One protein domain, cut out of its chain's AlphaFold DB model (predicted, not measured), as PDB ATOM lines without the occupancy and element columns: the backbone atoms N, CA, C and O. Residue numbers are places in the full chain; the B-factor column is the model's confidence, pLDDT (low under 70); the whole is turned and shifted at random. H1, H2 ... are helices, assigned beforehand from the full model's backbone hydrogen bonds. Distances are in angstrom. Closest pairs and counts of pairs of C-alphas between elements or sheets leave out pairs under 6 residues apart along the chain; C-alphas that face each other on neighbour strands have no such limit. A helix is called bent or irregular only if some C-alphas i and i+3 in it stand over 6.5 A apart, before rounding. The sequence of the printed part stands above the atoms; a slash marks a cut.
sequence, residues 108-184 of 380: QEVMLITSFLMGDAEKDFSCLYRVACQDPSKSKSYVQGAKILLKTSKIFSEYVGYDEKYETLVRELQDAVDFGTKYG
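AT A GLANCE: This is residues 108 to 184 of the 380 residues of an uncharacterized protein of Nesidiocoris tenuis (UniProt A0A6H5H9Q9). What is the main shape? Two helical hairpins are joined: a long one of H3 and H4, whose far turn, residues 155 to 160, sticks out at one end, and a shorter one of H1 and H2, which packs through H2 on H4 near the other end of the long hairpin. H1 lies on the far side of H2 from H4, and it comes near H3 without touching it. What is it made of, and how large is it? The printed part has 77 residues with four named helices, in the order H1, H2, H3, H4, and no named strand, and its class is all helix. It is compact, with a radius of gyration of the C-alphas of 12.6 A, and elongated in outline, with spans of 41 by 24 by 19 A.

IN THESE COORDINATES: Where is the longest helix by residues? H3 holds residues 136 to 155 and measures 28.5 A from first to last C-alpha, from Pro 136 at (-43.685, 5.554, -14.344) to Ile 155 at (-66.774, -3.499, -28.354). Which helix makes the long hairpin with it? H4, residues 165 to 183, measures 26.6 A and ends with C-alpha 183 at (-38.920, -0.069, -5.909). Where are the two helices of the shorter hairpin? H1, residues 108 to 122, begins with C-alpha 108 at (-38.582, 8.436, -23.806) and measures 20.4 A. H2, residues 126 to 134, measures 12.8 A. No helix is bent or irregular.

HOW THE PARTS SIT: What does H3 touch? H3 and H4 form a helical hairpin and touch at a shallow tilt of 21 degrees, opposite ways; their closest C-alphas, those of Pro 136 and Val 177, are 4.8 A apart. H3 and H2 are close but not clearly touching, with 2 pairs of C-alphas within 8 A, the closest being those of Ala 132 and Ser 139 at 5.3 A, and they run opposite ways at a steep tilt of 52 degrees. How does the shorter hairpin join on? H2 and H4 touch and run the same way at a steep tilt of 37 degrees, only just past shallow; their closest C-alphas, those of Cys 133 and Gly 180, are 4.3 A apart. H1 and H2 form the other helical hairpin and touch at a shallow tilt of 18 degrees, opposite ways, with the C-alphas of Ser 115 and Leu 128 closest at 5.0 A. How does H1 stand to the long hairpin? H1 and H4 are apart, while H1 and H3 are near each other, with 7 pairs of C-alphas within 10 A. The helix packing is mostly aligned, but only just: 2 of the 3 touching pairs are at a shallow tilt. What do the backbone N and O atoms show? In H1, H2 and H4 every O i to N i+4 pair is within hydrogen-bond range, and in H3 15 of 16 are.

THE WHOLE: How far does it reach? The two C-alphas farthest apart, those of Tyr 159 and Tyr 183, are 41.4 A apart, while the first and last printed C-alphas, those of Gln 108 and Gly 184, are 16.6 A apart. How are the helices linked? The links H1 to H2, of 3 residues, and H2 to H3, of 1 residue, are tight, and the link H3 to H4, of 9 residues, is short. Residues 155 to 160, of which 155 belongs to H3, stand free. Is anything missing or uncertain? The printed part has no cut, its mean pLDDT is 88.5, and no printed residue is under 70.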
ATOM      1  N   GLN A 108     -38.038   9.624 -24.463       70.69
ATOM      2  CA  GLN A 108     -38.582   8.436 -23.806       70.69
ATOM      3  C   GLN A 108     -39.932   8.003 -24.395       70.69
ATOM      4  O   GLN A 108     -40.269   6.823 -24.355       70.69
ATOM      5  N   GLU A 109     -40.691   8.921 -24.998       80.25
ATOM      6  CA  GLU A 109     -41.932   8.600 -25.715       80.25
ATOM      7  C   GLU A 109     -41.619   7.928 -27.048       80.25
ATOM      8  O   GLU A 109     -42.259   6.933 -27.395       80.25
ATOM      9  N   VAL A 110     -40.566   8.395 -27.735       82.81
ATOM     10  CA  VAL A 110     -39.991   7.673 -28.877       82.81
ATOM     11  C   VAL A 110     -39.577   6.285 -28.426       82.81
ATOM     12  O   VAL A 110     -40.026   5.308 -29.004       82.81
ATOM     13  N   MET A 111     -38.787   6.170 -27.357       80.44
ATOM     14  CA  MET A 111     -38.280   4.878 -26.895       80.44
ATOM     15  C   MET A 111     -39.399   3.890 -26.531       80.44
ATOM     16  O   MET A 111     -39.302   2.704 -26.853       80.44
ATOM     17  N   LEU A 112     -40.484   4.361 -25.909       84.62
ATOM     18  CA  LEU A 112     -41.654   3.540 -25.598       84.62
ATOM     19  C   LEU A 112     -42.336   3.031 -26.877       84.62
ATOM     20  O   LEU A 112     -42.631   1.844 -26.992       84.62
ATOM     21  N   ILE A 113     -42.554   3.909 -27.859       86.25
ATOM     22  CA  ILE A 113     -43.188   3.533 -29.129       86.25
ATOM     23  C   ILE A 113     -42.281   2.580 -29.914       86.25
ATOM     24  O   ILE A 113     -42.734   1.534 -30.371       86.25
ATOM     25  N   THR A 114     -40.990   2.886 -30.024       85.19
ATOM     26  CA  THR A 114     -40.034   2.055 -30.758       85.19
ATOM     27  C   THR A 114     -39.879   0.680 -30.111       85.19
ATOM     28  O   THR A 114     -39.861  -0.320 -30.820       85.19
ATOM     29  N   SER A 115     -39.830   0.597 -28.777       85.19
ATOM     30  CA  SER A 115     -39.754  -0.691 -28.070       85.19
ATOM     31  C   SER A 115     -41.035  -1.520 -28.185       85.19
ATOM     32  O   SER A 115     -40.955  -2.745 -28.193       85.19
ATOM     33  N   PHE A 116     -42.203  -0.886 -28.332       89.25
ATOM     34  CA  PHE A 116     -43.440  -1.592 -28.669       89.25
ATOM     35  C   PHE A 116     -43.385  -2.170 -30.088       89.25
ATOM     36  O   PHE A 116     -43.698  -3.340 -30.273       89.25
ATOM     37  N   LEU A 117     -42.943  -1.378 -31.071       88.75
ATOM     38  CA  LEU A 117     -42.823  -1.823 -32.465       88.75
ATOM     39  C   LEU A 117     -41.809  -2.964 -32.618       88.75
ATOM     40  O   LEU A 117     -42.077  -3.941 -33.310       88.75
ATOM     41  N   MET A 118     -40.665  -2.864 -31.936       86.19
ATOM     42  CA  MET A 118     -39.673  -3.942 -31.877       86.19
ATOM     43  C   MET A 118     -40.245  -5.185 -31.186       86.19
ATOM     44  O   MET A 118     -40.090  -6.295 -31.688       86.19
ATOM     45  N   GLY A 119     -40.967  -5.001 -30.077       85.25
ATOM     46  CA  GLY A 119     -41.604  -6.099 -29.358       85.25
ATOM     47  C   GLY A 119     -42.710  -6.795 -30.149       85.25
ATOM     48  O   GLY A 119     -42.911  -7.987 -29.963       85.25
ATOM     49  N   ASP A 120     -43.400  -6.107 -31.060       87.88
ATOM     50  CA  ASP A 120     -44.400  -6.730 -31.935       87.88
ATOM     51  C   ASP A 120     -43.740  -7.597 -33.021       87.88
ATOM     52  O   ASP A 120     -44.196  -8.708 -33.297       87.88
ATOM     53  N   ALA A 121     -42.607  -7.138 -33.569       86.44
ATOM     54  CA  ALA A 121     -41.822  -7.892 -34.545       86.44
ATOM     55  C   ALA A 121     -41.181  -9.155 -33.937       86.44
ATOM     56  O   ALA A 121     -41.234 -10.228 -34.539       86.44
ATOM     57  N   GLU A 122     -40.606  -9.039 -32.737       82.31
ATOM     58  CA  GLU A 122     -39.868 -10.121 -32.064       82.31
ATOM     59  C   GLU A 122     -40.730 -10.925 -31.074       82.31
ATOM     60  O   GLU A 122     -40.303 -11.962 -30.575       82.31
ATOM     61  N   LYS A 123     -41.962 -10.475 -30.800       84.12
ATOM     62  CA  LYS A 123     -42.852 -10.959 -29.720       84.12
ATOM     63  C   LYS A 123     -42.276 -10.798 -28.304       84.12
ATOM     64  O   LYS A 123     -42.825 -11.368 -27.359       84.12
ATOM     65  N   ASP A 124     -41.235  -9.982 -28.145       86.75
ATOM     66  CA  ASP A 124     -40.540  -9.736 -26.885       86.75
ATOM     67  C   ASP A 124     -40.708  -8.284 -26.405       86.75
ATOM     68  O   ASP A 124     -40.000  -7.361 -26.797       86.75
ATOM     69  N   PHE A 125     -41.622  -8.073 -25.454       89.88
ATOM     70  CA  PHE A 125     -41.913  -6.752 -24.871       89.88
ATOM     71  C   PHE A 125     -41.051  -6.410 -23.641       89.88
ATOM     72  O   PHE A 125     -41.304  -5.435 -22.933       89.88
ATOM     73  N   SER A 126     -39.995  -7.181 -23.367       89.19
ATOM     74  CA  SER A 126     -39.133  -6.984 -22.189       89.19
ATOM     75  C   SER A 126     -38.478  -5.597 -22.154       89.19
ATOM     76  O   SER A 126     -38.352  -4.992 -21.085       89.19
ATOM     77  N   CYS A 127     -38.103  -5.059 -23.320       89.88
ATOM     78  CA  CYS A 127     -37.539  -3.714 -23.421       89.88
ATOM     79  C   CYS A 127     -38.594  -2.630 -23.151       89.88
ATOM     80  O   CYS A 127     -38.315  -1.673 -22.429       89.88
ATOM     81  N   LEU A 128     -39.825  -2.828 -23.640       91.50
ATOM     82  CA  LEU A 128     -40.961  -1.938 -23.387       91.50
ATOM     83  C   LEU A 128     -41.227  -1.796 -21.882       91.50
ATOM     84  O   LEU A 128     -41.377  -0.685 -21.375       91.50
ATOM     85  N   TYR A 129     -41.217  -2.909 -21.144       92.31
ATOM     86  CA  TYR A 129     -41.420  -2.895 -19.693       92.31
ATOM     87  C   TYR A 129     -40.289  -2.191 -18.936       92.31
ATOM     88  O   TYR A 129     -40.545  -1.531 -17.927       92.31
ATOM     89  N   ARG A 130     -39.044  -2.269 -19.426       91.00
ATOM     90  CA  ARG A 130     -37.919  -1.526 -18.841       91.00
ATOM     91  C   ARG A 130     -38.116  -0.019 -18.982       91.00
ATOM     92  O   ARG A 130     -37.981   0.691 -17.988       91.00
ATOM     93  N   VAL A 131     -38.464   0.445 -20.182       90.69
ATOM     94  CA  VAL A 131     -38.728   1.868 -20.452       90.69
ATOM     95  C   VAL A 131     -39.903   2.358 -19.607       90.69
ATOM     96  O   VAL A 131     -39.811   3.390 -18.944       90.69
ATOM     97  N   ALA A 132     -40.977   1.568 -19.535       91.94
ATOM     98  CA  ALA A 132     -42.149   1.925 -18.747       91.94
ATOM     99  C   ALA A 132     -41.867   2.029 -17.240       91.94
ATOM    100  O   ALA A 132     -42.473   2.839 -16.537       91.94
ATOM    101  N   CYS A 133     -40.938   1.206 -16.750       92.81
ATOM    102  CA  CYS A 133     -40.489   1.218 -15.367       92.81
ATOM    103  C   CYS A 133     -39.591   2.425 -15.048       92.81
ATOM    104  O   CYS A 133     -39.694   2.961 -13.947       92.81
ATOM    105  N   GLN A 134     -38.732   2.860 -15.981       90.69
ATOM    106  CA  GLN A 134     -37.845   4.014 -15.776       90.69
ATOM    107  C   GLN A 134     -38.632   5.316 -15.593       90.69
ATOM    108  O   GLN A 134     -38.313   6.093 -14.696       90.69
ATOM    109  N   ASP A 135     -39.703   5.499 -16.370       90.12
ATOM    110  CA  ASP A 135     -40.569   6.678 -16.295       90.12
ATOM    111  C   ASP A 135     -42.025   6.310 -15.978       90.12
ATOM    112  O   ASP A 135     -42.903   6.345 -16.853       90.12
ATOM    113  N   PRO A 136     -42.346   5.998 -14.709       90.88
ATOM    114  CA  PRO A 136     -43.685   5.554 -14.344       90.88
ATOM    115  C   PRO A 136     -44.748   6.655 -14.484       90.88
ATOM    116  O   PRO A 136     -45.903   6.359 -14.790       90.88
ATOM    117  N   SER A 137     -44.376   7.929 -14.291       89.25
ATOM    118  CA  SER A 137     -45.304   9.072 -14.375       89.25
ATOM    119  C   SER A 137     -45.925   9.200 -15.772       89.25
ATOM    120  O   SER A 137     -47.150   9.271 -15.919       89.25
ATOM    121  N   LYS A 138     -45.089   9.142 -16.814       86.88
ATOM    122  CA  LYS A 138     -45.541   9.184 -18.210       86.88
ATOM    123  C   LYS A 138     -46.247   7.890 -18.600       86.88
ATOM    124  O   LYS A 138     -47.361   7.914 -19.124       86.88
ATOM    125  N   SER A 139     -45.648   6.757 -18.252       89.44
ATOM    126  CA  SER A 139     -46.138   5.421 -18.598       89.44
ATOM    127  C   SER A 139     -47.530   5.120 -18.046       89.44
ATOM    128  O   SER A 139     -48.342   4.509 -18.738       89.44
ATOM    129  N   LYS A 140     -47.886   5.636 -16.862       91.88
ATOM    130  CA  LYS A 140     -49.245   5.506 -16.308       91.88
ATOM    131  C   LYS A 140     -50.322   6.087 -17.233       91.88
ATOM    132  O   LYS A 140     -51.381   5.479 -17.389       91.88
ATOM    133  N   SER A 141     -50.048   7.224 -17.874       88.81
ATOM    134  CA  SER A 141     -50.986   7.857 -18.812       88.81
ATOM    135  C   SER A 141     -51.161   7.017 -20.081       88.81
ATOM    136  O   SER A 141     -52.277   6.863 -20.578       88.81
ATOM    137  N   TYR A 142     -50.081   6.400 -20.570       89.69
ATOM    138  CA  TYR A 142     -50.143   5.477 -21.706       89.69
ATOM    139  C   TYR A 142     -50.910   4.201 -21.373       89.69
ATOM    140  O   TYR A 142     -51.748   3.781 -22.167       89.69
ATOM    141  N   VAL A 143     -50.709   3.624 -20.185       92.81
ATOM    142  CA  VAL A 143     -51.460   2.439 -19.745       92.81
ATOM    143  C   VAL A 143     -52.957   2.737 -19.638       92.81
ATOM    144  O   VAL A 143     -53.781   1.917 -20.040       92.81
ATOM    145  N   GLN A 144     -53.339   3.915 -19.138       91.88
ATOM    146  CA  GLN A 144     -54.745   4.332 -19.107       91.88
ATOM    147  C   GLN A 144     -55.332   4.463 -20.517       91.88
ATOM    148  O   GLN A 144     -56.407   3.921 -20.780       91.88
ATOM    149  N   GLY A 145     -54.609   5.112 -21.433       91.00
ATOM    150  CA  GLY A 145     -55.011   5.206 -22.837       91.00
ATOM    151  C   GLY A 145     -55.157   3.832 -23.493       91.00
ATOM    152  O   GLY A 145     -56.170   3.559 -24.134       91.00
ATOM    153  N   ALA A 146     -54.203   2.931 -23.256       90.94
ATOM    154  CA  ALA A 146     -54.229   1.568 -23.772       90.94
ATOM    155  C   ALA A 146     -55.403   0.754 -23.205       90.94
ATOM    156  O   ALA A 146     -56.064   0.035 -23.946       90.94
ATOM    157  N   LYS A 147     -55.739   0.908 -21.915       91.38
ATOM    158  CA  LYS A 147     -56.920   0.273 -21.303       91.38
ATOM    159  C   LYS A 147     -58.225   0.737 -21.946       91.38
ATOM    160  O   LYS A 147     -59.119  -0.082 -22.147       91.38
ATOM    161  N   ILE A 148     -58.351   2.029 -22.252       91.38
ATOM    162  CA  ILE A 148     -59.524   2.563 -22.957       91.38
ATOM    163  C   ILE A 148     -59.574   1.984 -24.369       91.38
ATOM    164  O   ILE A 148     -60.600   1.435 -24.752       91.38
ATOM    165  N   LEU A 149     -58.457   2.024 -25.100       89.50
ATOM    166  CA  LEU A 149     -58.373   1.493 -26.458       89.50
ATOM    167  C   LEU A 149     -58.721  -0.001 -26.518       89.50
ATOM    168  O   LEU A 149     -59.465  -0.408 -27.401       89.50
ATOM    169  N   LEU A 150     -58.257  -0.795 -25.549       90.06
ATOM    170  CA  LEU A 150     -58.598  -2.213 -25.427       90.06
ATOM    171  C   LEU A 150     -60.078  -2.450 -25.137       90.06
ATOM    172  O   LEU A 150     -60.678  -3.367 -25.687       90.06
ATOM    173  N   LYS A 151     -60.686  -1.650 -24.257       90.56
ATOM    174  CA  LYS A 151     -62.129  -1.747 -24.000       90.56
ATOM    175  C   LYS A 151     -62.926  -1.389 -25.249       90.56
ATOM    176  O   LYS A 151     -63.897  -2.067 -25.561       90.56
ATOM    177  N   THR A 152     -62.487  -0.368 -25.977       89.06
ATOM    178  CA  THR A 152     -63.082   0.027 -27.250       89.06
ATOM    179  C   THR A 152     -62.937  -1.088 -28.283       89.06
ATOM    180  O   THR A 152     -63.930  -1.476 -28.884       89.06
ATOM    181  N   SER A 153     -61.751  -1.679 -28.446       87.50
ATOM    182  CA  SER A 153     -61.549  -2.756 -29.423       87.50
ATOM    183  C   SER A 153     -62.344  -4.019 -29.095       87.50
ATOM    184  O   SER A 153     -62.801  -4.679 -30.020       87.50
ATOM    185  N   LYS A 154     -62.608  -4.314 -27.816       87.69
ATOM    186  CA  LYS A 154     -63.550  -5.378 -27.422       87.69
ATOM    187  C   LYS A 154     -64.980  -5.115 -27.883       87.69
ATOM    188  O   LYS A 154     -65.672  -6.049 -28.249       87.69
ATOM    189  N   ILE A 155     -65.432  -3.860 -27.867       88.12
ATOM    190  CA  ILE A 155     -66.774  -3.499 -28.354       88.12
ATOM    191  C   ILE A 155     -66.840  -3.642 -29.881       88.12
ATOM    192  O   ILE A 155     -67.863  -4.041 -30.423       88.12
ATOM    193  N   PHE A 156     -65.736  -3.355 -30.574       88.31
ATOM    194  CA  PHE A 156     -65.627  -3.462 -32.031       88.31
ATOM    195  C   PHE A 156     -65.028  -4.793 -32.512       88.31
ATOM    196  O   PHE A 156     -64.665  -4.899 -33.684       88.31
ATOM    197  N   SER A 157     -64.936  -5.811 -31.648       84.00
ATOM    198  CA  SER A 157     -64.237  -7.068 -31.957       84.00
ATOM    199  C   SER A 157     -64.887  -7.860 -33.090       84.00
ATOM    200  O   SER A 157     -64.225  -8.649 -33.755       84.00
ATOM    201  N   GLU A 158     -66.189  -7.657 -33.309       81.44
ATOM    202  CA  GLU A 158     -66.940  -8.277 -34.403       81.44
ATOM    203  C   GLU A 158     -66.493  -7.760 -35.781       81.44
ATOM    204  O   GLU A 158     -66.577  -8.480 -36.772       81.44
ATOM    205  N   TYR A 159     -65.966  -6.532 -35.845       83.00
ATOM    206  CA  TYR A 159     -65.506  -5.908 -37.088       83.00
ATOM    207  C   TYR A 159     -63.978  -5.884 -37.214       83.00
ATOM    208  O   TYR A 159     -63.433  -5.999 -38.310       83.00
ATOM    209  N   VAL A 160     -63.272  -5.727 -36.093       77.62
ATOM    210  CA  VAL A 160     -61.814  -5.617 -36.035       77.62
ATOM    211  C   VAL A 160     -61.297  -6.770 -35.189       77.62
ATOM    212  O   VAL A 160     -61.556  -6.810 -33.991       77.62
ATOM    213  N   GLY A 161     -60.584  -7.714 -35.809       77.31
ATOM    214  CA  GLY A 161     -60.050  -8.890 -35.120       77.31
ATOM    215  C   GLY A 161     -59.342  -8.518 -33.814       77.31
ATOM    216  O   GLY A 161     -58.423  -7.700 -33.804       77.31
ATOM    217  N   TYR A 162     -59.804  -9.099 -32.710       83.94
ATOM    218  CA  TYR A 162     -59.286  -8.850 -31.370       83.94
ATOM    219  C   TYR A 162     -58.303  -9.951 -30.963       83.94
ATOM    220  O   TYR A 162     -58.659 -11.128 -30.995       83.94
ATOM    221  N   ASP A 163     -57.087  -9.579 -30.553       85.69
ATOM    222  CA  ASP A 163     -56.104 -10.515 -29.995       85.69
ATOM    223  C   ASP A 163     -55.964 -10.298 -28.477       85.69
ATOM    224  O   ASP A 163     -55.696  -9.189 -28.002       85.69
ATOM    225  N   GLU A 164     -56.120 -11.375 -27.705       87.88
ATOM    226  CA  GLU A 164     -56.000 -11.390 -26.242       87.88
ATOM    227  C   GLU A 164     -54.579 -11.031 -25.762       87.88
ATOM    228  O   GLU A 164     -54.389 -10.562 -24.634       87.88
ATOM    229  N   LYS A 165     -53.563 -11.174 -26.626       87.75
ATOM    230  CA  LYS A 165     -52.170 -10.806 -26.311       87.75
ATOM    231  C   LYS A 165     -52.041  -9.367 -25.822       87.75
ATOM    232  O   LYS A 165     -51.276  -9.109 -24.891       87.75
ATOM    233  N   TYR A 166     -52.819  -8.442 -26.387       89.25
ATOM    234  CA  TYR A 166     -52.751  -7.037 -25.996       89.25
ATOM    235  C   TYR A 166     -53.291  -6.790 -24.579       89.25
ATOM    236  O   TYR A 166     -52.826  -5.869 -23.910       89.25
ATOM    237  N   GLU A 167     -54.203  -7.625 -24.060       91.44
ATOM    238  CA  GLU A 167     -54.597  -7.538 -22.647       91.44
ATOM    239  C   GLU A 167     -53.443  -7.870 -21.719       91.44
ATOM    240  O   GLU A 167     -53.209  -7.160 -20.739       91.44
ATOM    241  N   THR A 168     -52.744  -8.963 -22.021       92.19
ATOM    242  CA  THR A 168     -51.621  -9.426 -21.207       92.19
ATOM    243  C   THR A 168     -50.504  -8.390 -21.234       92.19
ATOM    244  O   THR A 168     -49.996  -8.026 -20.176       92.19
ATOM    245  N   LEU A 169     -50.217  -7.826 -22.409       92.06
ATOM    246  CA  LEU A 169     -49.241  -6.754 -22.581       92.06
ATOM    247  C   LEU A 169     -49.588  -5.526 -21.732       92.06
ATOM    248  O   LEU A 169     -48.748  -5.037 -20.984       92.06
ATOM    249  N   VAL A 170     -50.833  -5.039 -21.782       93.69
ATOM    250  CA  VAL A 170     -51.241  -3.857 -21.001       93.69
ATOM    251  C   VAL A 170     -51.229  -4.127 -19.491       93.69
ATOM    252  O   VAL A 170     -50.954  -3.210 -18.712       93.69
ATOM    253  N   ARG A 171     -51.490  -5.367 -19.058       94.69
ATOM    254  CA  ARG A 171     -51.359  -5.777 -17.648       94.69
ATOM    255  C   ARG A 171     -49.894  -5.814 -17.205       94.69
ATOM    256  O   ARG A 171     -49.564  -5.173 -16.215       94.69
ATOM    257  N   GLU A 172     -49.013  -6.475 -17.954       93.06
ATOM    258  CA  GLU A 172     -47.574  -6.515 -17.645       93.06
ATOM    259  C   GLU A 172     -46.943  -5.109 -17.697       93.06
ATOM    260  O   GLU A 172     -46.086  -4.775 -16.876       93.06
ATOM    261  N   LEU A 173     -47.422  -4.242 -18.595       93.69
ATOM    262  CA  LEU A 173     -47.022  -2.838 -18.661       93.69
ATOM    263  C   LEU A 173     -47.448  -2.064 -17.405       93.69
ATOM    264  O   LEU A 173     -46.647  -1.311 -16.854       93.69
ATOM    265  N   GLN A 174     -48.676  -2.268 -16.915       95.06
ATOM    266  CA  GLN A 174     -49.127  -1.703 -15.638       95.06
ATOM    267  C   GLN A 174     -48.247  -2.190 -14.479       95.06
ATOM    268  O   GLN A 174     -47.802  -1.374 -13.673       95.06
ATOM    269  N   ASP A 175     -47.940  -3.487 -14.430       94.50
ATOM    270  CA  ASP A 175     -47.094  -4.073 -13.387       94.50
ATOM    271  C   ASP A 175     -45.665  -3.510 -13.419       94.50
ATOM    272  O   ASP A 175     -45.016  -3.371 -12.379       94.50
ATOM    273  N   ALA A 176     -45.143  -3.178 -14.603       93.19
ATOM    274  CA  ALA A 176     -43.856  -2.510 -14.759       93.19
ATOM    275  C   ALA A 176     -43.874  -1.074 -14.220       93.19
ATOM    276  O   ALA A 176     -42.962  -0.698 -13.482       93.19
ATOM    277  N   VAL A 177     -44.934  -0.313 -14.503       94.38
ATOM    278  CA  VAL A 177     -45.134   1.037 -13.952       94.38
ATOM    279  C   VAL A 177     -45.261   0.994 -12.427       94.38
ATOM    280  O   VAL A 177     -44.595   1.750 -11.716       94.38
ATOM    281  N   ASP A 178     -46.063   0.073 -11.896       94.31
ATOM    282  CA  ASP A 178     -46.282  -0.065 -10.454       94.31
ATOM    283  C   ASP A 178     -45.016  -0.547  -9.727       94.31
ATOM    284  O   ASP A 178     -44.765  -0.185  -8.577       94.31
ATOM    285  N   PHE A 179     -44.173  -1.329 -10.399       93.38
ATOM    286  CA  PHE A 179     -42.871  -1.712  -9.866       93.38
ATOM    287  C   PHE A 179     -41.879  -0.538  -9.862       93.38
ATOM    288  O   PHE A 179     -41.202  -0.321  -8.855       93.38
ATOM    289  N   GLY A 180     -41.834   0.245 -10.946       91.31
ATOM    290  CA  GLY A 180     -40.996   1.443 -11.054       91.31
ATOM    291  C   GLY A 180     -41.342   2.499 -10.004       91.31
ATOM    292  O   GLY A 180     -40.446   3.058  -9.379       91.31
ATOM    293  N   THR A 181     -42.637   2.692  -9.717       92.31
ATOM    294  CA  THR A 181     -43.087   3.616  -8.659       92.31
ATOM    295  C   THR A 181     -42.708   3.175  -7.244       92.31
ATOM    296  O   THR A 181     -42.455   4.032  -6.402       92.31
ATOM    297  N   LYS A 182     -42.686   1.866  -6.958       91.94
ATOM    298  CA  LYS A 182     -42.464   1.339  -5.598       91.94
ATOM    299  C   LYS A 182     -40.999   1.078  -5.262       91.94
ATOM    300  O   LYS A 182     -40.583   1.348  -4.140       91.94
ATOM    301  N   TYR A 183     -40.243   0.498  -6.195       87.19
ATOM    302  CA  TYR A 183     -38.920  -0.069  -5.909       87.19
ATOM    303  C   TYR A 183     -37.773   0.646  -6.633       87.19
ATOM    304  O   TYR A 183     -36.635   0.543  -6.188       87.19
ATOM    305  N   GLY A 184     -38.035   1.337  -7.752       80.06
ATOM    306  CA  GLY A 184     -37.027   2.074  -8.534       80.06
ATOM    307  C   GLY A 184     -35.937   1.225  -9.217       80.06
ATOM    308  O   GLY A 184     -35.237   1.714 -10.098       80.06
TER     309      GLY A 184